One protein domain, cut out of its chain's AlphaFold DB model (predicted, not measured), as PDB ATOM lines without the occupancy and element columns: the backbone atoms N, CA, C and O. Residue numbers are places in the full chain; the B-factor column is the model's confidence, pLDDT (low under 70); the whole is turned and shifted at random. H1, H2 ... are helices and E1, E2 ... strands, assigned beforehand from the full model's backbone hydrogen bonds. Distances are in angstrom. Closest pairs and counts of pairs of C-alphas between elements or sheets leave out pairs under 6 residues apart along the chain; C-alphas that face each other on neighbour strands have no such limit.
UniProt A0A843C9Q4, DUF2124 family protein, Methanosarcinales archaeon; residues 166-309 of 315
ATOM      1  N   VAL A 166     210.905 163.847 202.041       86.25
ATOM      2  CA  VAL A 166     212.114 164.536 201.566       86.25
ATOM      3  C   VAL A 166     212.815 163.688 200.517       86.25
ATOM      4  O   VAL A 166     213.153 164.202 199.454       86.25
ATOM      5  N   ASP A 167     212.952 162.388 200.764       87.69
ATOM      6  CA  ASP A 167     213.599 161.491 199.813       87.69
ATOM      7  C   ASP A 167     212.705 161.221 198.600       87.69
ATOM      8  O   ASP A 167     213.204 161.215 197.478       87.69
ATOM      9  N   PHE A 168     211.384 161.106 198.782       91.56
ATOM     10  CA  PHE A 168     210.431 161.003 197.670       91.56
ATOM     11  C   PHE A 168     210.545 162.192 196.701       91.56
ATOM     12  O   PHE A 168     210.761 162.023 195.499       91.56
ATOM     13  N   THR A 169     210.455 163.413 197.232       92.69
ATOM     14  CA  THR A 169     210.562 164.637 196.422       92.69
ATOM     15  C   THR A 169     211.978 164.832 195.872       92.69
ATOM     16  O   THR A 169     212.145 165.180 194.704       92.69
ATOM     17  N   GLY A 170     213.018 164.527 196.650       90.00
ATOM     18  CA  GLY A 170     214.408 164.548 196.192       90.00
ATOM     19  C   GLY A 170     214.660 163.588 195.026       90.00
ATOM     20  O   GLY A 170     215.295 163.964 194.039       90.00
ATOM     21  N   THR A 171     214.100 162.381 195.095       91.06
ATOM     22  CA  THR A 171     214.207 161.360 194.045       91.06
ATOM     23  C   THR A 171     213.539 161.827 192.761       91.06
ATOM     24  O   THR A 171     214.169 161.794 191.704       91.06
ATOM     25  N   PHE A 172     212.321 162.370 192.848       96.19
ATOM     26  CA  PHE A 172     211.656 162.956 191.684       96.19
ATOM     27  C   PHE A 172     212.441 164.130 191.083       96.19
ATOM     28  O   PHE A 172     212.601 164.229 189.865       96.19
ATOM     29  N   ARG A 173     212.988 165.016 191.926       93.56
ATOM     30  CA  ARG A 173     213.807 166.140 191.451       93.56
ATOM     31  C   ARG A 173     215.033 165.658 190.680       93.56
ATOM     32  O   ARG A 173     215.374 166.241 189.653       93.56
ATOM     33  N   ASN A 174     215.671 164.589 191.151       89.38
ATOM     34  CA  ASN A 174     216.824 163.986 190.493       89.38
ATOM     35  C   ASN A 174     216.436 163.290 189.183       89.38
ATOM     36  O   ASN A 174     217.141 163.451 188.188       89.38
ATOM     37  N   SER A 175     215.294 162.589 189.137       93.69
ATOM     38  CA  SER A 175     214.840 161.893 187.923       93.69
ATOM     39  C   SER A 175     214.547 162.833 186.754       93.69
ATOM     40  O   SER A 175     214.511 162.394 185.609       93.69
ATOM     41  N   ILE A 176     214.337 164.121 187.024       94.06
ATOM     42  CA  ILE A 176     214.031 165.143 186.015       94.06
ATOM     43  C   ILE A 176     215.142 166.203 185.879       94.06
ATOM     44  O   ILE A 176     214.967 167.228 185.217       94.06
ATOM     45  N   ALA A 177     216.308 165.980 186.494       89.19
ATOM     46  CA  ALA A 177     217.400 166.954 186.545       89.19
ATOM     47  C   ALA A 177     218.080 167.207 185.185       89.19
ATOM     48  O   ALA A 177     218.636 168.287 184.969       89.19
ATOM     49  N   ASP A 178     218.015 166.243 184.271       87.06
ATOM     50  CA  ASP A 178     218.505 166.306 182.890       87.06
ATOM     51  C   ASP A 178     217.566 167.079 181.945       87.06
ATOM     52  O   ASP A 178     217.971 167.464 180.846       87.06
ATOM     53  N   ILE A 179     216.330 167.362 182.372       89.25
ATOM     54  CA  ILE A 179     215.384 168.165 181.597       89.25
ATOM     55  C   ILE A 179     215.754 169.652 181.682       89.25
ATOM     56  O   ILE A 179     215.963 170.211 182.767       89.25
ATOM     57  N   LYS A 180     215.828 170.297 180.512       87.44
ATOM     58  CA  LYS A 180     216.284 171.682 180.336       87.44
ATOM     59  C   LYS A 180     215.359 172.677 181.044       87.44
ATOM     60  O   LYS A 180     214.146 172.553 180.989       87.44
ATOM     61  N   TYR A 181     215.931 173.717 181.646       92.69
ATOM     62  CA  TYR A 181     215.169 174.836 182.211       92.69
ATOM     63  C   TYR A 181     214.137 175.397 181.213       92.69
ATOM     64  O   TYR A 181     214.462 175.596 180.039       92.69
ATOM     65  N   GLY A 182     212.917 175.682 181.677       88.31
ATOM     66  CA  GLY A 182     211.844 176.216 180.828       88.31
ATOM     67  C   GLY A 182     211.115 175.183 179.958       88.31
ATOM     68  O   GLY A 182     210.217 175.554 179.207       88.31
ATOM     69  N   SER A 183     211.499 173.906 180.030       95.88
ATOM     70  CA  SER A 183     210.860 172.809 179.299       95.88
ATOM     71  C   SER A 183     209.413 172.544 179.716       95.88
ATOM     72  O   SER A 183     208.972 172.943 180.796       95.88
ATOM     73  N   LYS A 184     208.684 171.813 178.864       98.38
ATOM     74  CA  LYS A 184     207.306 171.390 179.141       98.38
ATOM     75  C   LYS A 184     207.275 170.016 179.810       98.38
ATOM     76  O   LYS A 184     207.851 169.059 179.290       98.38
ATOM     77  N   VAL A 185     206.553 169.906 180.922       98.69
ATOM     78  CA  VAL A 185     206.352 168.660 181.676       98.69
ATOM     79  C   VAL A 185     204.859 168.370 181.786       98.69
ATOM     80  O   VAL A 185     204.085 169.196 182.271       98.69
ATOM     81  N   VAL A 186     204.448 167.186 181.341       98.81
ATOM     82  CA  VAL A 186     203.054 166.737 181.395       98.81
ATOM     83  C   VAL A 186     202.912 165.667 182.467       98.81
ATOM     84  O   VAL A 186     203.544 164.623 182.392       98.81
ATOM     85  N   PHE A 187     202.054 165.895 183.449       98.88
ATOM     86  CA  PHE A 187     201.657 164.901 184.435       98.88
ATOM     87  C   PHE A 187     200.362 164.229 183.979       98.88
ATOM     88  O   PHE A 187     199.439 164.913 183.544       98.88
ATOM     89  N   THR A 188     200.248 162.911 184.114       98.62
ATOM     90  CA  THR A 188     199.003 162.170 183.884       98.62
ATOM     91  C   THR A 188     198.705 161.257 185.064       98.62
ATOM     92  O   THR A 188     199.592 160.617 185.627       98.62
ATOM     93  N   GLY A 189     197.450 161.244 185.498       97.69
ATOM     94  CA  GLY A 189     197.062 160.657 186.775       97.69
ATOM     95  C   GLY A 189     195.552 160.553 186.946       97.69
ATOM     96  O   GLY A 189     194.782 161.250 186.274       97.69
ATOM     97  N   SER A 190     195.120 159.707 187.879       94.88
ATOM     98  CA  SER A 190     193.709 159.583 188.245       94.88
ATOM     99  C   SER A 190     193.211 160.820 188.993       94.88
ATOM    100  O   SER A 190     193.826 161.259 189.965       94.88
ATOM    101  N   VAL A 191     192.045 161.331 188.601       93.38
ATOM    102  CA  VAL A 191     191.408 162.498 189.239       93.38
ATOM    103  C   VAL A 191     191.031 162.264 190.706       93.38
ATOM    104  O   VAL A 191     190.801 163.219 191.434       93.38
ATOM    105  N   ALA A 192     190.928 161.004 191.139       89.38
ATOM    106  CA  ALA A 192     190.467 160.669 192.484       89.38
ATOM    107  C   ALA A 192     191.551 160.864 193.553       89.38
ATOM    108  O   ALA A 192     191.235 161.189 194.694       89.38
ATOM    109  N   VAL A 193     192.816 160.612 193.202       90.06
ATOM    110  CA  VAL A 193     193.902 160.483 194.189       90.06
ATOM    111  C   VAL A 193     195.212 161.134 193.758       90.06
ATOM    112  O   VAL A 193     196.031 161.445 194.612       90.06
ATOM    113  N   CYS A 194     195.444 161.340 192.457       96.62
ATOM    114  CA  CYS A 194     196.757 161.754 191.963       96.62
ATOM    115  C   CYS A 194     196.990 163.264 192.034       96.62
ATOM    116  O   CYS A 194     198.141 163.672 192.153       96.62
ATOM    117  N   THR A 195     195.942 164.090 191.978       96.56
ATOM    118  CA  THR A 195     196.072 165.557 191.904       96.56
ATOM    119  C   THR A 195     196.947 166.154 193.017       96.56
ATOM    120  O   THR A 195     197.881 166.875 192.670       96.56
ATOM    121  N   PRO A 196     196.783 165.796 194.309       96.75
ATOM    122  CA  PRO A 196     197.643 166.336 195.367       96.75
ATOM    123  C   PRO A 196     199.123 165.959 195.205       96.75
ATOM    124  O   PRO A 196     200.012 166.753 195.504       96.75
ATOM    125  N   PHE A 197     199.413 164.756 194.700       97.50
ATOM    126  CA  PHE A 197     200.790 164.337 194.433       97.50
ATOM    127  C   PHE A 197     201.380 165.089 193.241       97.50
ATOM    128  O   PHE A 197     202.538 165.479 193.292       97.50
ATOM    129  N   ILE A 198     200.593 165.347 192.194       98.50
ATOM    130  CA  ILE A 198     201.028 166.161 191.049       98.50
ATOM    131  C   ILE A 198     201.418 167.565 191.510       98.50
ATOM    132  O   ILE A 198     202.473 168.062 191.130       98.50
ATOM    133  N   GLU A 199     200.606 168.182 192.364       98.25
ATOM    134  CA  GLU A 199     200.867 169.514 192.919       98.25
ATOM    135  C   GLU A 199     202.128 169.540 193.795       98.25
ATOM    136  O   GLU A 199     202.969 170.432 193.658       98.25
ATOM    137  N   LEU A 200     202.326 168.512 194.624       98.00
ATOM    138  CA  LEU A 200     203.549 168.325 195.409       98.00
ATOM    139  C   LEU A 200     204.800 168.170 194.523       98.00
ATOM    140  O   LEU A 200     205.837 168.795 194.770       98.00
ATOM    141  N   LEU A 201     204.722 167.335 193.485       98.31
ATOM    142  CA  LEU A 201     205.825 167.113 192.549       98.31
ATOM    143  C   LEU A 201     206.112 168.369 191.714       98.31
ATOM    144  O   LEU A 201     207.275 168.694 191.486       98.31
ATOM    145  N   ALA A 202     205.085 169.128 191.329       98.00
ATOM    146  CA  ALA A 202     205.247 170.418 190.663       98.00
ATOM    147  C   ALA A 202     205.987 171.427 191.560       98.00
ATOM    148  O   ALA A 202     206.960 172.047 191.128       98.00
ATOM    149  N   TYR A 203     205.610 171.521 192.840       95.69
ATOM    150  CA  TYR A 203     206.304 172.372 193.814       95.69
ATOM    151  C   TYR A 203     207.781 171.983 194.005       95.69
ATOM    152  O   TYR A 203     208.654 172.832 194.225       95.69
ATOM    153  N   THR A 204     208.086 170.689 193.899       95.94
ATOM    154  CA  THR A 204     209.444 170.146 194.046       95.94
ATOM    155  C   THR A 204     210.416 170.683 192.988       95.94
ATOM    156  O   THR A 204     211.609 170.812 193.262       95.94
ATOM    157  N   VAL A 205     209.910 171.044 191.807       94.81
ATOM    158  CA  VAL A 205     210.694 171.554 190.667       94.81
ATOM    159  C   VAL A 205     210.392 173.023 190.343       94.81
ATOM    160  O   VAL A 205     210.697 173.492 189.246       94.81
ATOM    161  N   ARG A 206     209.819 173.769 191.296       93.19
ATOM    162  CA  ARG A 206     209.426 175.184 191.142       93.19
ATOM    163  C   ARG A 206     210.537 176.096 190.614       93.19
ATOM    164  O   ARG A 206     210.280 177.041 189.879       93.19
ATOM    165  N   ASP A 207     211.790 175.791 190.940       84.12
ATOM    166  CA  ASP A 207     212.962 176.566 190.534       84.12
ATOM    167  C   ASP A 207     213.408 176.306 189.085       84.12
ATOM    168  O   ASP A 207     214.354 176.935 188.621       84.12
ATOM    169  N   ARG A 208     212.751 175.395 188.355       90.00
ATOM    170  CA  ARG A 208     213.148 174.970 186.998       90.00
ATOM    171  C   ARG A 208     212.448 175.735 185.871       90.00
ATOM    172  O   ARG A 208     212.770 175.524 184.701       90.00
ATOM    173  N   GLY A 209     211.484 176.594 186.209       86.69
ATOM    174  CA  GLY A 209     210.733 177.402 185.244       86.69
ATOM    175  C   GLY A 209     209.905 176.587 184.244       86.69
ATOM    176  O   GLY A 209     209.597 177.094 183.172       86.69
ATOM    177  N   PHE A 210     209.594 175.324 184.548       97.38
ATOM    178  CA  PHE A 210     208.885 174.434 183.630       97.38
ATOM    179  C   PHE A 210     207.460 174.915 183.325       97.38
ATOM    180  O   PHE A 210     206.741 175.371 184.215       97.38
ATOM    181  N   GLU A 211     207.015 174.714 182.082       98.19
ATOM    182  CA  GLU A 211     205.588 174.725 181.758       98.19
ATOM    183  C   GLU A 211     204.988 173.381 182.182       98.19
ATOM    184  O   GLU A 211     205.238 172.354 181.552       98.19
ATOM    185  N   MET A 212     204.211 173.374 183.266       98.62
ATOM    186  CA  MET A 212     203.672 172.146 183.853       98.62
ATOM    187  C   MET A 212     202.178 172.012 183.590       98.62
ATOM    188  O   MET A 212     201.407 172.936 183.854       98.62
ATOM    189  N   LEU A 213     201.770 170.852 183.079       98.75
ATOM    190  CA  LEU A 213     200.388 170.557 182.706       98.75
ATOM    191  C   LEU A 213     199.917 169.261 183.366       98.75
ATOM    192  O   LEU A 213     200.695 168.322 183.504       98.75
ATOM    193  N   TYR A 214     198.637 169.184 183.716       98.69
ATOM    194  CA  TYR A 214     197.972 167.958 184.143       98.69
ATOM    195  C   TYR A 214     197.009 167.474 183.059       98.69
ATOM    196  O   TYR A 214     196.112 168.205 182.649       98.69
ATOM    197  N   VAL A 215     197.183 166.231 182.621       98.69
ATOM    198  CA  VAL A 215     196.302 165.511 181.703       98.69
ATOM    199  C   VAL A 215     195.558 164.429 182.500       98.69
ATOM    200  O   VAL A 215     196.133 163.383 182.811       98.69
ATOM    201  N   PRO A 216     194.299 164.654 182.905       97.19
ATOM    202  CA  PRO A 216     193.560 163.683 183.704       97.19
ATOM    203  C   PRO A 216     193.205 162.436 182.891       97.19
ATOM    204  O   PRO A 216     192.779 162.537 181.746       97.19
ATOM    205  N   ARG A 217     193.320 161.252 183.512       95.94
ATOM    206  CA  ARG A 217     192.869 159.957 182.942       95.94
ATOM    207  C   ARG A 217     193.463 159.614 181.569       95.94
ATOM    208  O   ARG A 217     192.840 158.892 180.802       95.94
ATOM    209  N   ALA A 218     194.643 160.147 181.269       97.12
ATOM    210  CA  ALA A 218     195.270 160.038 179.959       97.12
ATOM    211  C   ALA A 218     194.465 160.639 178.778       97.12
ATOM    212  O   ALA A 218     194.702 160.273 177.633       97.12
ATOM    213  N   ASP A 219     193.567 161.602 179.024       97.31
ATOM    214  CA  ASP A 219     192.817 162.302 177.969       97.31
ATOM    215  C   ASP A 219     193.420 163.681 177.661       97.31
ATOM    216  O   ASP A 219     193.205 164.657 178.388       97.31
ATOM    217  N   ALA A 220     194.157 163.778 176.551       97.38
ATOM    218  CA  ALA A 220     194.838 165.002 176.119       97.38
ATOM    219  C   ALA A 220     193.903 166.216 175.947       97.38
ATOM    220  O   ALA A 220     194.357 167.354 176.083       97.38
ATOM    221  N   ASN A 221     192.608 166.005 175.680       97.38
ATOM    222  CA  ASN A 221     191.640 167.095 175.497       97.38
ATOM    223  C   ASN A 221     191.288 167.804 176.809       97.38
ATOM    224  O   ASN A 221     190.775 168.930 176.800       97.38
ATOM    225  N   GLU A 222     191.581 167.153 177.934       97.75
ATOM    226  CA  GLU A 222     191.329 167.660 179.274       97.75
ATOM    227  C   GLU A 222     192.577 168.254 179.938       97.75
ATOM    228  O   GLU A 222     192.556 168.555 181.131       97.75
ATOM    229  N   ALA A 223     193.643 168.502 179.175       98.50
ATOM    230  CA  ALA A 223     194.858 169.135 179.675       98.50
ATOM    231  C   ALA A 223     194.579 170.482 180.377       98.50
ATOM    232  O   ALA A 223     193.964 171.391 179.808       98.50
ATOM    233  N   ARG A 224     195.065 170.614 181.615       98.56
ATOM    234  CA  ARG A 224     194.971 171.809 182.466       98.56
ATOM    235  C   ARG A 224     196.349 172.320 182.874       98.56
ATOM    236  O   ARG A 224     197.281 171.532 183.024       98.56
ATOM    237  N   ARG A 225     196.495 173.631 183.072       98.62
ATOM    238  CA  ARG A 225     197.741 174.221 183.594       98.62
ATOM    239  C   ARG A 225     197.931 173.896 185.074       98.62
ATOM    240  O   ARG A 225     196.974 173.870 185.842       98.62
ATOM    241  N   ILE A 226     199.188 173.733 185.469       98.62
ATOM    242  CA  ILE A 226     199.625 173.739 186.863       98.62
ATOM    243  C   ILE A 226     200.398 175.040 187.073       98.62
ATOM    244  O   ILE A 226     201.330 175.335 186.322       98.62
ATOM    245  N   LYS A 227     200.001 175.845 188.059       96.88
ATOM    246  CA  LYS A 227     200.614 177.152 188.327       96.88
ATOM    247  C   LYS A 227     200.933 177.317 189.797       96.88
ATOM    248  O   LYS A 227     200.240 176.764 190.646       96.88
ATOM    249  N   GLU A 228     201.948 178.124 190.075       94.81
ATOM    250  CA  GLU A 228     202.141 178.677 191.406       94.81
ATOM    251  C   GLU A 228     201.015 179.673 191.706       94.81
ATOM    252  O   GLU A 228     200.720 180.565 190.909       94.81
ATOM    253  N   ILE A 229     200.387 179.493 192.860       95.38
ATOM    254  CA  ILE A 229     199.381 180.364 193.439       95.38
ATOM    255  C   ILE A 229     199.987 180.963 194.704       95.38
ATOM    256  O   ILE A 229     200.427 180.247 195.611       95.38
ATOM    257  N   GLU A 230     200.021 182.292 194.747       92.25
ATOM    258  CA  GLU A 230     200.628 183.052 195.834       92.25
ATOM    259  C   GLU A 230     200.056 182.621 197.195       92.25
ATOM    260  O   GLU A 230     198.843 182.513 197.368       92.25
ATOM    261  N   ASN A 231     200.940 182.364 198.163       90.81
ATOM    262  CA  ASN A 231     200.610 181.898 199.519       90.81
ATOM    263  C   ASN A 231     199.884 180.538 199.617       90.81
ATOM    264  O   ASN A 231     199.475 180.163 200.716       90.81
ATOM    265  N   ILE A 232     199.750 179.780 198.522       93.44
ATOM    266  CA  ILE A 232     199.146 178.434 198.518       93.44
ATOM    267  C   ILE A 232     200.167 177.370 198.096       93.44
ATOM    268  O   ILE A 232     200.293 176.344 198.761       93.44
ATOM    269  N   GLY A 233     200.926 177.615 197.028       94.25
ATOM    270  CA  GLY A 233     201.824 176.629 196.418       94.25
ATOM    271  C   GLY A 233     201.437 176.354 194.969       94.25
ATOM    272  O   GLY A 233     200.880 177.225 194.313       94.25
ATOM    273  N   TYR A 234     201.737 175.166 194.442       96.12
ATOM    274  CA  TYR A 234     201.313 174.805 193.085       96.12
ATOM    275  C   TYR A 234     199.922 174.183 193.099       96.12
ATOM    276  O   TYR A 234     199.633 173.337 193.939       96.12
ATOM    277  N   SER A 235     199.083 174.574 192.143       97.69
ATOM    278  CA  SER A 235     197.747 174.005 191.978       97.69
ATOM    279  C   SER A 235     197.430 173.741 190.515       97.69
ATOM    280  O   SER A 235     197.841 174.497 189.626       97.69
ATOM    281  N   VAL A 236     196.667 172.678 190.261       97.38
ATOM    282  CA  VAL A 236     195.979 172.512 188.979       97.38
ATOM    283  C   VAL A 236     194.879 173.567 188.904       97.38
ATOM    284  O   VAL A 236     193.999 173.622 189.761       97.38
ATOM    285  N   VAL A 237     194.910 174.400 187.868       97.19
ATOM    286  CA  VAL A 237     193.891 175.429 187.632       97.19
ATOM    287  C   VAL A 237     193.004 175.042 186.458       97.19
ATOM    288  O   VAL A 237     193.447 174.357 185.535       97.19
ATOM    289  N   ASP A 238     191.752 175.503 186.453       96.06
ATOM    290  CA  ASP A 238     190.823 175.278 185.337       96.06
ATOM    291  C   ASP A 238     191.133 176.198 184.142       96.06
ATOM    292  O   ASP A 238     190.335 177.020 183.705       96.06
ATOM    293  N   GLU A 239     192.350 176.070 183.619       97.94
ATOM    294  CA  GLU A 239     192.806 176.723 182.401       97.94
ATOM    295  C   GLU A 239     193.312 175.667 181.425       97.94
ATOM    296  O   GLU A 239     194.276 174.950 181.717       97.94
ATOM    297  N   LYS A 240     192.684 175.579 180.248       97.81
ATOM    298  CA  LYS A 240     193.107 174.649 179.195       97.81
ATOM    299  C   LYS A 240     194.495 175.000 178.655       97.81
ATOM    300  O   LYS A 240     194.860 176.172 178.543       97.81
ATOM    301  N   ALA A 241     195.247 173.977 178.264       96.94
ATOM    302  CA  ALA A 241     196.550 174.127 177.625       96.94
ATOM    303  C   ALA A 241     196.809 173.024 176.596       96.94
ATOM    304  O   ALA A 241     196.163 171.984 176.627       96.94
ATOM    305  N   ASP A 242     197.764 173.253 175.693       97.88
ATOM    306  CA  ASP A 242     198.183 172.263 174.698       97.88
ATOM    307  C   ASP A 242     199.281 171.339 175.274       97.88
ATOM    308  O   ASP A 242     200.406 171.811 175.514       97.88
ATOM    309  N   PRO A 243     199.002 170.034 175.476       98.00
ATOM    310  CA  PRO A 243     199.975 169.094 176.021       98.00
ATOM    311  C   PRO A 243     201.042 168.657 175.009       98.00
ATOM    312  O   PRO A 243     201.969 167.947 175.392       98.00
ATOM    313  N   LYS A 244     200.955 169.066 173.736       98.00
ATOM    314  CA  LYS A 244     201.874 168.610 172.688       98.00
ATOM    315  C   LYS A 244     203.324 169.019 172.925       98.00
ATOM    316  O   LYS A 244     203.623 170.103 173.437       98.00
ATOM    317  N   LYS A 245     204.217 168.163 172.428       97.50
ATOM    318  CA  LYS A 245     205.678 168.272 172.453       97.50
ATOM    319  C   LYS A 245     206.237 168.459 173.874       97.50
ATOM    320  O   LYS A 245     206.977 169.420 174.091       97.50
ATOM    321  N   PRO A 246     205.880 167.602 174.850       98.25
ATOM    322  CA  PRO A 246     206.508 167.658 176.160       98.25
ATOM    323  C   PRO A 246     207.959 167.172 176.084       98.25
ATOM    324  O   PRO A 246     208.309 166.343 175.246       98.25
ATOM    325  N   ASP A 247     208.796 167.657 176.997       98.12
ATOM    326  CA  ASP A 247     210.136 167.113 177.219       98.12
ATOM    327  C   ASP A 247     210.099 165.922 178.188       98.12
ATOM    328  O   ASP A 247     210.924 165.013 178.084       98.12
ATOM    329  N   ALA A 248     209.124 165.907 179.105       98.44
ATOM    330  CA  ALA A 248     208.884 164.802 180.026       98.44
ATOM    331  C   ALA A 248     207.387 164.541 180.248       98.44
ATOM    332  O   ALA A 248     206.582 165.474 180.301       98.44
ATOM    333  N   VAL A 249     207.039 163.266 180.424       98.75
ATOM    334  CA  VAL A 249     205.716 162.797 180.841       98.75
ATOM    335  C   VAL A 249     205.851 162.044 182.161       98.75
ATOM    336  O   VAL A 249     206.593 161.069 182.249       98.75
ATOM    337  N   VAL A 250     205.125 162.483 183.186       98.81
ATOM    338  CA  VAL A 250     205.088 161.860 184.513       98.81
ATOM    339  C   VAL A 250     203.774 161.098 184.658       98.81
ATOM    340  O   VAL A 250     202.704 161.701 184.703       98.81
ATOM    341  N   VAL A 251     203.842 159.774 184.722       98.69
ATOM    342  CA  VAL A 251     202.686 158.875 184.832       98.69
ATOM    343  C   VAL A 251     202.522 158.459 186.287       98.69
ATOM    344  O   VAL A 251     203.437 157.889 186.875       98.69
ATOM    345  N   LEU A 252     201.358 158.723 186.881       98.31
ATOM    346  CA  LEU A 252     201.096 158.394 188.280       98.31
ATOM    347  C   LEU A 252     200.341 157.068 188.424       98.31
ATOM    348  O   LEU A 252     199.375 156.800 187.706       98.31
ATOM    349  N   GLY A 253     200.737 156.276 189.424       96.00
ATOM    350  CA  GLY A 253     200.269 154.903 189.652       96.00
ATOM    351  C   GLY A 253     198.764 154.749 189.863       96.00
ATOM    352  O   GLY A 253     198.220 153.676 189.621       96.00
ATOM    353  N   GLY A 254     198.049 155.821 190.222       94.88
ATOM    354  CA  GLY A 254     196.586 155.798 190.305       94.88
ATOM    355  C   GLY A 254     195.898 155.420 188.986       94.88
ATOM    356  O   GLY A 254     194.780 154.912 189.022       94.88
ATOM    357  N   LEU A 255     196.562 155.611 187.835       96.31
ATOM    358  CA  LEU A 255     196.063 155.154 186.531       96.31
ATOM    359  C   LEU A 255     196.092 153.633 186.357       96.31
ATOM    360  O   LEU A 255     195.315 153.113 185.570       96.31
ATOM    361  N   ALA A 256     196.935 152.923 187.104       94.62
ATOM    362  CA  ALA A 256     197.029 151.467 187.060       94.62
ATOM    363  C   ALA A 256     196.118 150.778 188.098       94.62
ATOM    364  O   ALA A 256     196.104 149.553 188.217       94.62
ATOM    365  N   MET A 257     195.347 151.548 188.879       88.12
ATOM    366  CA  MET A 257     194.455 151.002 189.902       88.12
ATOM    367  C   MET A 257     193.110 150.546 189.305       88.12
ATOM    368  O   MET A 257     192.458 151.339 188.626       88.12
ATOM    369  N   PRO A 258     192.579 149.360 189.669       81.19
ATOM    370  CA  PRO A 258     191.364 148.803 189.055       81.19
ATOM    371  C   PRO A 258     190.100 149.680 189.109       81.19
ATOM    372  O   PRO A 258     189.233 149.557 188.253       81.19
ATOM    373  N   LYS A 259     189.944 150.531 190.135       79.88
ATOM    374  CA  LYS A 259     188.719 151.337 190.336       79.88
ATOM    375  C   LYS A 259     188.744 152.710 189.671       79.88
ATOM    376  O   LYS A 259     187.685 153.272 189.418       79.88
ATOM    377  N   PHE A 260     189.928 153.283 189.482       75.19
ATOM    378  CA  PHE A 260     190.090 154.702 189.136       75.19
ATOM    379  C   PHE A 260     191.027 154.926 187.949       75.19
ATOM    380  O   PHE A 260     191.308 156.079 187.607       75.19
ATOM    381  N   GLY A 261     191.550 153.831 187.406       83.62
ATOM    382  CA  GLY A 261     192.548 153.804 186.363       83.62
ATOM    383  C   GLY A 261     191.981 153.733 184.955       83.62
ATOM    384  O   GLY A 261     190.780 153.886 184.734       83.62
ATOM    385  N   CYS A 262     192.885 153.504 184.016       92.44
ATOM    386  CA  CYS A 262     192.617 153.241 182.607       92.44
ATOM    387  C   CYS A 262     193.420 152.009 182.171       92.44
ATOM    388  O   CYS A 262     194.079 151.382 183.001       92.44
ATOM    389  N   GLU A 263     193.389 151.655 180.890       93.81
ATOM    390  CA  GLU A 263     194.290 150.628 180.371       93.81
ATOM    391  C   GLU A 263     195.674 151.242 180.072       93.81
ATOM    392  O   GLU A 263     195.769 152.432 179.747       93.81
ATOM    393  N   PRO A 264     196.779 150.481 180.172       94.50
ATOM    394  CA  PRO A 264     198.117 150.993 179.860       94.50
ATOM    395  C   PRO A 264     198.228 151.471 178.406       94.50
ATOM    396  O   PRO A 264     198.970 152.409 178.118       94.50
ATOM    397  N   GLU A 265     197.451 150.887 177.493       95.81
ATOM    398  CA  GLU A 265     197.373 151.307 176.096       95.81
ATOM    399  C   GLU A 265     196.809 152.730 175.938       95.81
ATOM    400  O   GLU A 265     197.194 153.425 174.999       95.81
ATOM    401  N   ASP A 266     195.957 153.206 176.858       96.88
ATOM    402  CA  ASP A 266     195.495 154.602 176.872       96.88
ATOM    403  C   ASP A 266     196.651 155.566 177.158       96.88
ATOM    404  O   ASP A 266     196.766 156.616 176.527       96.88
ATOM    405  N   VAL A 267     197.553 155.187 178.067       97.69
ATOM    406  CA  VAL A 267     198.743 155.983 178.396       97.69
ATOM    407  C   VAL A 267     199.754 155.956 177.255       97.69
ATOM    408  O   VAL A 267     200.303 157.004 176.916       97.69
ATOM    409  N   THR A 268     199.969 154.799 176.623       96.62
ATOM    410  CA  THR A 268     200.811 154.700 175.420       96.62
ATOM    411  C   THR A 268     200.287 155.615 174.319       96.62
ATOM    412  O   THR A 268     201.054 156.424 173.799       96.62
ATOM    413  N   ARG A 269     198.980 155.554 174.026       96.94
ATOM    414  CA  ARG A 269     198.334 156.430 173.040       96.94
ATOM    415  C   ARG A 269     198.497 157.900 173.390       96.94
ATOM    416  O   ARG A 269     198.919 158.668 172.537       96.94
ATOM    417  N   LEU A 270     198.244 158.285 174.644       97.94
ATOM    418  CA  LEU A 270     198.468 159.657 175.093       97.94
ATOM    419  C   LEU A 270     199.901 160.107 174.791       97.94
ATOM    420  O   LEU A 270     200.090 161.177 174.217       97.94
ATOM    421  N   ILE A 271     200.902 159.321 175.203       97.81
ATOM    422  CA  ILE A 271     202.315 159.668 175.019       97.81
ATOM    423  C   ILE A 271     202.624 159.814 173.530       97.81
ATOM    424  O   ILE A 271     203.286 160.778 173.154       97.81
ATOM    425  N   GLU A 272     202.141 158.908 172.683       95.94
ATOM    426  CA  GLU A 272     202.320 158.970 171.228       95.94
ATOM    427  C   GLU A 272     201.652 160.208 170.613       95.94
ATOM    428  O   GLU A 272     202.309 160.941 169.873       95.94
ATOM    429  N   ASP A 273     200.403 160.499 170.979       96.31
ATOM    430  CA  ASP A 273     199.601 161.602 170.433       96.31
ATOM    431  C   ASP A 273     200.163 162.984 170.787       96.31
ATOM    432  O   ASP A 273     200.079 163.932 169.995       96.31
ATOM    433  N   ILE A 274     200.727 163.124 171.991       97.44
ATOM    434  CA  ILE A 274     201.329 164.385 172.437       97.44
ATOM    435  C   ILE A 274     202.811 164.478 172.076       97.44
ATOM    436  O   ILE A 274     203.372 165.573 172.141       97.44
ATOM    437  N   SER A 275     203.461 163.375 171.697       94.94
ATOM    438  CA  SER A 275     204.866 163.392 171.292       94.94
ATOM    439  C   SER A 275     205.065 164.210 170.016       94.94
ATOM    440  O   SER A 275     204.246 164.218 169.100       94.94
ATOM    441  N   GLY A 276     206.180 164.937 169.962       85.56
ATOM    442  CA  GLY A 276     206.646 165.569 168.731       85.56
ATOM    443  C   GLY A 276     207.597 164.654 167.964       85.56
ATOM    444  O   GLY A 276     207.548 163.434 168.066       85.56
ATOM    445  N   GLU A 277     208.544 165.265 167.256       86.25
ATOM    446  CA  GLU A 277     209.657 164.552 166.610       86.25
ATOM    447  C   GLU A 277     210.590 163.874 167.628       86.25
ATOM    448  O   GLU A 277     211.232 162.869 167.330       86.25
ATOM    449  N   LYS A 278     210.657 164.423 168.846       88.50
ATOM    450  CA  LYS A 278     211.437 163.891 169.960       88.50
ATOM    451  C   LYS A 278     210.503 163.196 170.946       88.50
ATOM    452  O   LYS A 278     209.513 163.788 171.375       88.50
ATOM    453  N   LYS A 279     210.853 161.965 171.329       92.56
ATOM    454  CA  LYS A 279     210.156 161.253 172.404       92.56
ATOM    455  C   LYS A 279     210.452 161.920 173.756       92.56
ATOM    456  O   LYS A 279     211.624 162.210 174.018       92.56
ATOM    457  N   PRO A 280     209.430 162.166 174.592       97.19
ATOM    458  CA  PRO A 280     209.633 162.674 175.938       97.19
ATOM    459  C   PRO A 280     210.284 161.610 176.818       97.19
ATOM    460  O   PRO A 280     210.130 160.414 176.571       97.19
ATOM    461  N   LYS A 281     210.944 162.058 177.883       97.56
ATOM    462  CA  LYS A 281     211.317 161.183 178.995       97.56
ATOM    463  C   LYS A 281     210.057 160.741 179.741       97.56
ATOM    464  O   LYS A 281     209.252 161.592 180.109       97.56
ATOM    465  N   VAL A 282     209.878 159.449 179.990       98.25
ATOM    466  CA  VAL A 282     208.708 158.891 180.681       98.25
ATOM    467  C   VAL A 282     209.091 158.485 182.104       98.25
ATOM    468  O   VAL A 282     209.906 157.589 182.304       98.25
ATOM    469  N   ILE A 283     208.494 159.135 183.102       98.50
ATOM    470  CA  ILE A 283     208.770 158.906 184.525       98.50
ATOM    471  C   ILE A 283     207.527 158.296 185.177       98.50
ATOM    472  O   ILE A 283     206.463 158.911 185.171       98.50
ATOM    473  N   GLY A 284     207.646 157.101 185.751       98.12
ATOM    474  CA  GLY A 284     206.592 156.472 186.544       98.12
ATOM    475  C   GLY A 284     206.704 156.880 188.010       98.12
ATOM    476  O   GLY A 284     207.774 156.756 188.593       98.12
ATOM    477  N   VAL A 285     205.613 157.348 188.619       98.06
ATOM    478  CA  VAL A 285     205.538 157.617 190.065       98.06
ATOM    479  C   VAL A 285     204.410 156.796 190.685       98.06
ATOM    480  O   VAL A 285     203.226 157.097 190.513       98.06
ATOM    481  N   GLY A 286     204.785 155.722 191.366       94.44
ATOM    482  CA  GLY A 286     203.907 154.738 191.978       94.44
ATOM    483  C   GLY A 286     203.994 154.729 193.500       94.44
ATOM    484  O   GLY A 286     204.891 155.305 194.113       94.44
ATOM    485  N   PHE A 287     203.016 154.063 194.103       90.88
ATOM    486  CA  PHE A 287     203.050 153.704 195.511       90.88
ATOM    487  C   PHE A 287     202.747 152.217 195.643       90.88
ATOM    488  O   PHE A 287     201.873 151.709 194.933       90.88
ATOM    489  N   MET A 288     203.373 151.540 196.603       88.12
ATOM    490  CA  MET A 288     203.085 150.141 196.936       88.12
ATOM    491  C   MET A 288     203.243 149.178 195.737       88.12
ATOM    492  O   MET A 288     202.396 148.288 195.550       88.12
ATOM    493  N   ASN A 289     204.286 149.371 194.920       90.25
ATOM    494  CA  ASN A 289     204.597 148.622 193.692       90.25
ATOM    495  C   ASN A 289     203.408 148.535 192.724       90.25
ATOM    496  O   ASN A 289     203.081 147.468 192.196       90.25
ATOM    497  N   THR A 290     202.645 149.623 192.580       90.31
ATOM    498  CA  THR A 290     201.377 149.574 191.833       90.31
ATOM    499  C   THR A 290     201.589 149.255 190.351       90.31
ATOM    500  O   THR A 290     200.792 148.504 189.787       90.31
ATOM    501  N   PHE A 291     202.648 149.770 189.719       90.50
ATOM    502  CA  PHE A 291     202.900 149.509 188.301       90.50
ATOM    503  C   PHE A 291     203.290 148.052 188.052       90.50
ATOM    504  O   PHE A 291     202.714 147.415 187.174       90.50
ATOM    505  N   GLU A 292     204.177 147.495 188.866       90.31
ATOM    506  CA  GLU A 292     204.640 146.111 188.776       90.31
ATOM    507  C   GLU A 292     203.511 145.128 189.088       90.31
ATOM    508  O   GLU A 292     203.301 144.144 188.377       90.31
ATOM    509  N   ARG A 293     202.714 145.413 190.126       88.38
ATOM    510  CA  ARG A 293     201.549 144.589 190.485       88.38
ATOM    511  C   ARG A 293     200.483 144.583 189.395       88.38
ATOM    512  O   ARG A 293     199.795 143.576 189.241       88.38
ATOM    513  N   ALA A 294     200.340 145.684 188.662       86.94
ATOM    514  CA  ALA A 294     199.448 145.783 187.512       86.94
ATOM    515  C   ALA A 294     200.088 145.273 186.202       86.94
ATOM    516  O   ALA A 294     199.404 145.190 185.181       86.94
ATOM    517  N   GLY A 295     201.383 144.934 186.209       90.25
ATOM    518  CA  GLY A 295     202.142 144.520 185.026       90.25
ATOM    519  C   GLY A 295     202.385 145.642 184.012       90.25
ATOM    520  O   GLY A 295     202.595 145.365 182.830       90.25
ATOM    521  N   TRP A 296     202.293 146.903 184.437       94.00
ATOM    522  CA  TRP A 296     202.508 148.081 183.593       94.00
ATOM    523  C   TRP A 296     203.984 148.310 183.288       94.00
ATOM    524  O   TRP A 296     204.297 148.771 182.197       94.00
ATOM    525  N   ASP A 297     204.878 147.918 184.192       86.50
ATOM    526  CA  ASP A 297     206.336 147.886 184.006       86.50
ATOM    527  C   ASP A 297     206.765 147.113 182.745       86.50
ATOM    528  O   ASP A 297     207.761 147.437 182.107       86.50
ATOM    529  N   LYS A 298     205.975 146.112 182.339       90.06
ATOM    530  CA  LYS A 298     206.235 145.285 181.146       90.06
ATOM    531  C   LYS A 298     205.569 145.809 179.878       90.06
ATOM    532  O   LYS A 298     205.889 145.342 178.787       90.06
ATOM    533  N   LYS A 299     204.602 146.717 180.018       90.94
ATOM    534  CA  LYS A 299     203.771 147.231 178.917       90.94
ATOM    535  C   LYS A 299     204.142 148.657 178.522       90.94
ATOM    536  O   LYS A 299     204.039 149.013 177.352       90.94
ATOM    537  N   LEU A 300     204.574 149.459 179.489       90.88
ATOM    538  CA  LEU A 300     205.026 150.829 179.311       90.88
ATOM    539  C   LEU A 300     206.534 150.887 179.495       90.88
ATOM    540  O   LEU A 300     207.086 150.340 180.444       90.88
ATOM    541  N   LYS A 301     207.203 151.594 178.586       91.88
ATOM    542  CA  LYS A 301     208.636 151.840 178.696       91.88
ATOM    543  C   LYS A 301     208.870 153.094 179.533       91.88
ATOM    544  O   LYS A 301     208.816 154.202 179.002       91.88
ATOM    545  N   PHE A 302     209.120 152.907 180.822       94.94
ATOM    546  CA  PHE A 302     209.570 153.973 181.711       94.94
ATOM    547  C   PHE A 302     211.081 154.182 181.556       94.94
ATOM    548  O   PHE A 302     211.836 153.222 181.452       94.94
ATOM    549  N   ASP A 303     211.525 155.438 181.523       94.94
ATOM    550  CA  ASP A 303     212.947 155.788 181.621       94.94
ATOM    551  C   ASP A 303     213.398 155.857 183.087       94.94
ATOM    552  O   ASP A 303     214.584 155.766 183.400       94.94
ATOM    553  N   THR A 304     212.456 156.082 184.004       93.69
ATOM    554  CA  THR A 304     212.679 156.049 185.450       93.69
ATOM    555  C   THR A 304     211.381 155.667 186.147       93.69
ATOM    556  O   THR A 304     210.323 156.192 185.796       93.69
ATOM    557  N   MET A 305     211.459 154.804 187.157       94.06
ATOM    558  CA  MET A 305     210.331 154.453 188.014       94.06
ATOM    559  C   MET A 305     210.654 154.804 189.465       94.06
ATOM    560  O   MET A 305     211.734 154.500 189.963       94.06
ATOM    561  N   ILE A 306     209.727 155.487 190.124       94.19
ATOM    562  CA  ILE A 306     209.801 155.873 191.530       94.19
ATOM    563  C   ILE A 306     208.636 155.181 192.215       94.19
ATOM    564  O   ILE A 306     207.489 155.546 191.961       94.19
ATOM    565  N   ASP A 307     208.916 154.206 193.073       92.44
ATOM    566  CA  ASP A 307     207.903 153.602 193.939       92.44
ATOM    567  C   ASP A 307     208.116 154.039 195.388       92.44
ATOM    568  O   ASP A 307     209.240 154.225 195.854       92.44
ATOM    569  N   THR A 308     207.022 154.267 196.106       88.50
ATOM    570  CA  THR A 308     207.055 154.649 197.518       88.50
ATOM    571  C   THR A 308     206.122 153.765 198.332       88.50
ATOM    572  O   THR A 308     204.941 153.608 198.021       88.50
ATOM    573  N   THR A 309     206.636 153.228 199.436       86.44
ATOM    574  CA  THR A 309     205.820 152.509 200.420       86.44
ATOM    575  C   THR A 309     205.288 153.483 201.470       86.44
ATOM    576  O   THR A 309     206.011 154.359 201.942       86.44
TER     577      THR A 309
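What this domain is: This is residues 166 to 309 of the 315 residues of the protein "DUF2124 family protein" of Methanosarcinales archaeon (UniProt A0A843C9Q4). A strongly twisted, curled sheet of seven strands runs through the middle, with helices on both faces: the sheet curls round H2 on one face, where H1 also lies near the E7 edge, while H4 covers E1 and E5 on the opposite face. The hairpin E3 and E4 makes one flank, and the short H3 and H5 sit together near the ends of E5 and E6. The printed part has 144 residues with five named helices and seven named strands, in the order H1 E1 H2 E2 E3 E4 E5 H3 H4 E6 H5 E7; the sheet, order E4 E3 E2 E1 E5 E6 E7, is mixed, and the class is mixed, helices and strands. It is compact, with a radius of gyration of the C-alphas of 13.7 A and spans of 39 by 34 by 29 A.

Where its parts are: Across the sheet come E4, residues 233 to 240, 19.4 A; E3, 224 to 229, 14.6 A; E2, 211 to 216, 16.4 A; E1, 184 to 189, 16.7 A; E5, 248 to 252, 13.0 A; E6, 281 to 287, 19.9 A; and E7, 304 to 308, 13.4 A. The helices are H1, 166 to 175, 14.2 A; H2, 195 to 204, 14.3 A; H3, 253 to 256, 5.4 A; H4, 264 to 274, 15.6 A; and H5, 290 to 293, 5.2 A. C-alpha 166 is at (212.114, 164.536, 201.566) and C-alpha 308 at (207.055, 154.649, 197.518).

How they stand to each other: E1 and E5 are parallel, with N 188 and O 250 at 2.8 A; E2 and E1 are parallel, with N 187 and O 213 at 2.8 A. E2, E3 and E4 form a meander, each strand the antiparallel neighbour of the one before, with N 224 and O 214 at 2.8 A and N 229 and O 233 at 2.7 A. E5 and E6 are parallel, N 251 to O 283 2.8 A, as are E6 and E7, N 286 to O 306 2.8 A. E1, H2, E2; E5, H3 H4, E6; and E6, H5, E7 are strand-helix-strand units, parallel neighbour strands joined through helices, with right-handed crossovers. The closest C-alphas of H2 and E4, Glu 199 and Tyr 234, are 5.3 A apart. H1 runs along E7, at 4 degrees on the local plane, at a height over the sheet of 9.8 A. H1 and H2 touch, about perpendicular at 75 degrees, closest at C-alphas 169 and 204, 6.1 A. H4, on the opposite face, is over E1 and E5 at a height of 9.8 A. H3, on the same face as H4, touches H5, closest at C-alphas 253 and 290, 5.9 A; H5 only grazes the sheet. In H1, H2 and H4 every O i to N i+4 pair is within hydrogen-bond range; H3 and H5 are too short for one.

The domain as a whole: The C-alphas farthest apart, of Asn 231 and Lys 298, are 41.3 A apart. The printed part has no cut and no long link. Its mean pLDDT is 94.1, and no printed residue is under 70.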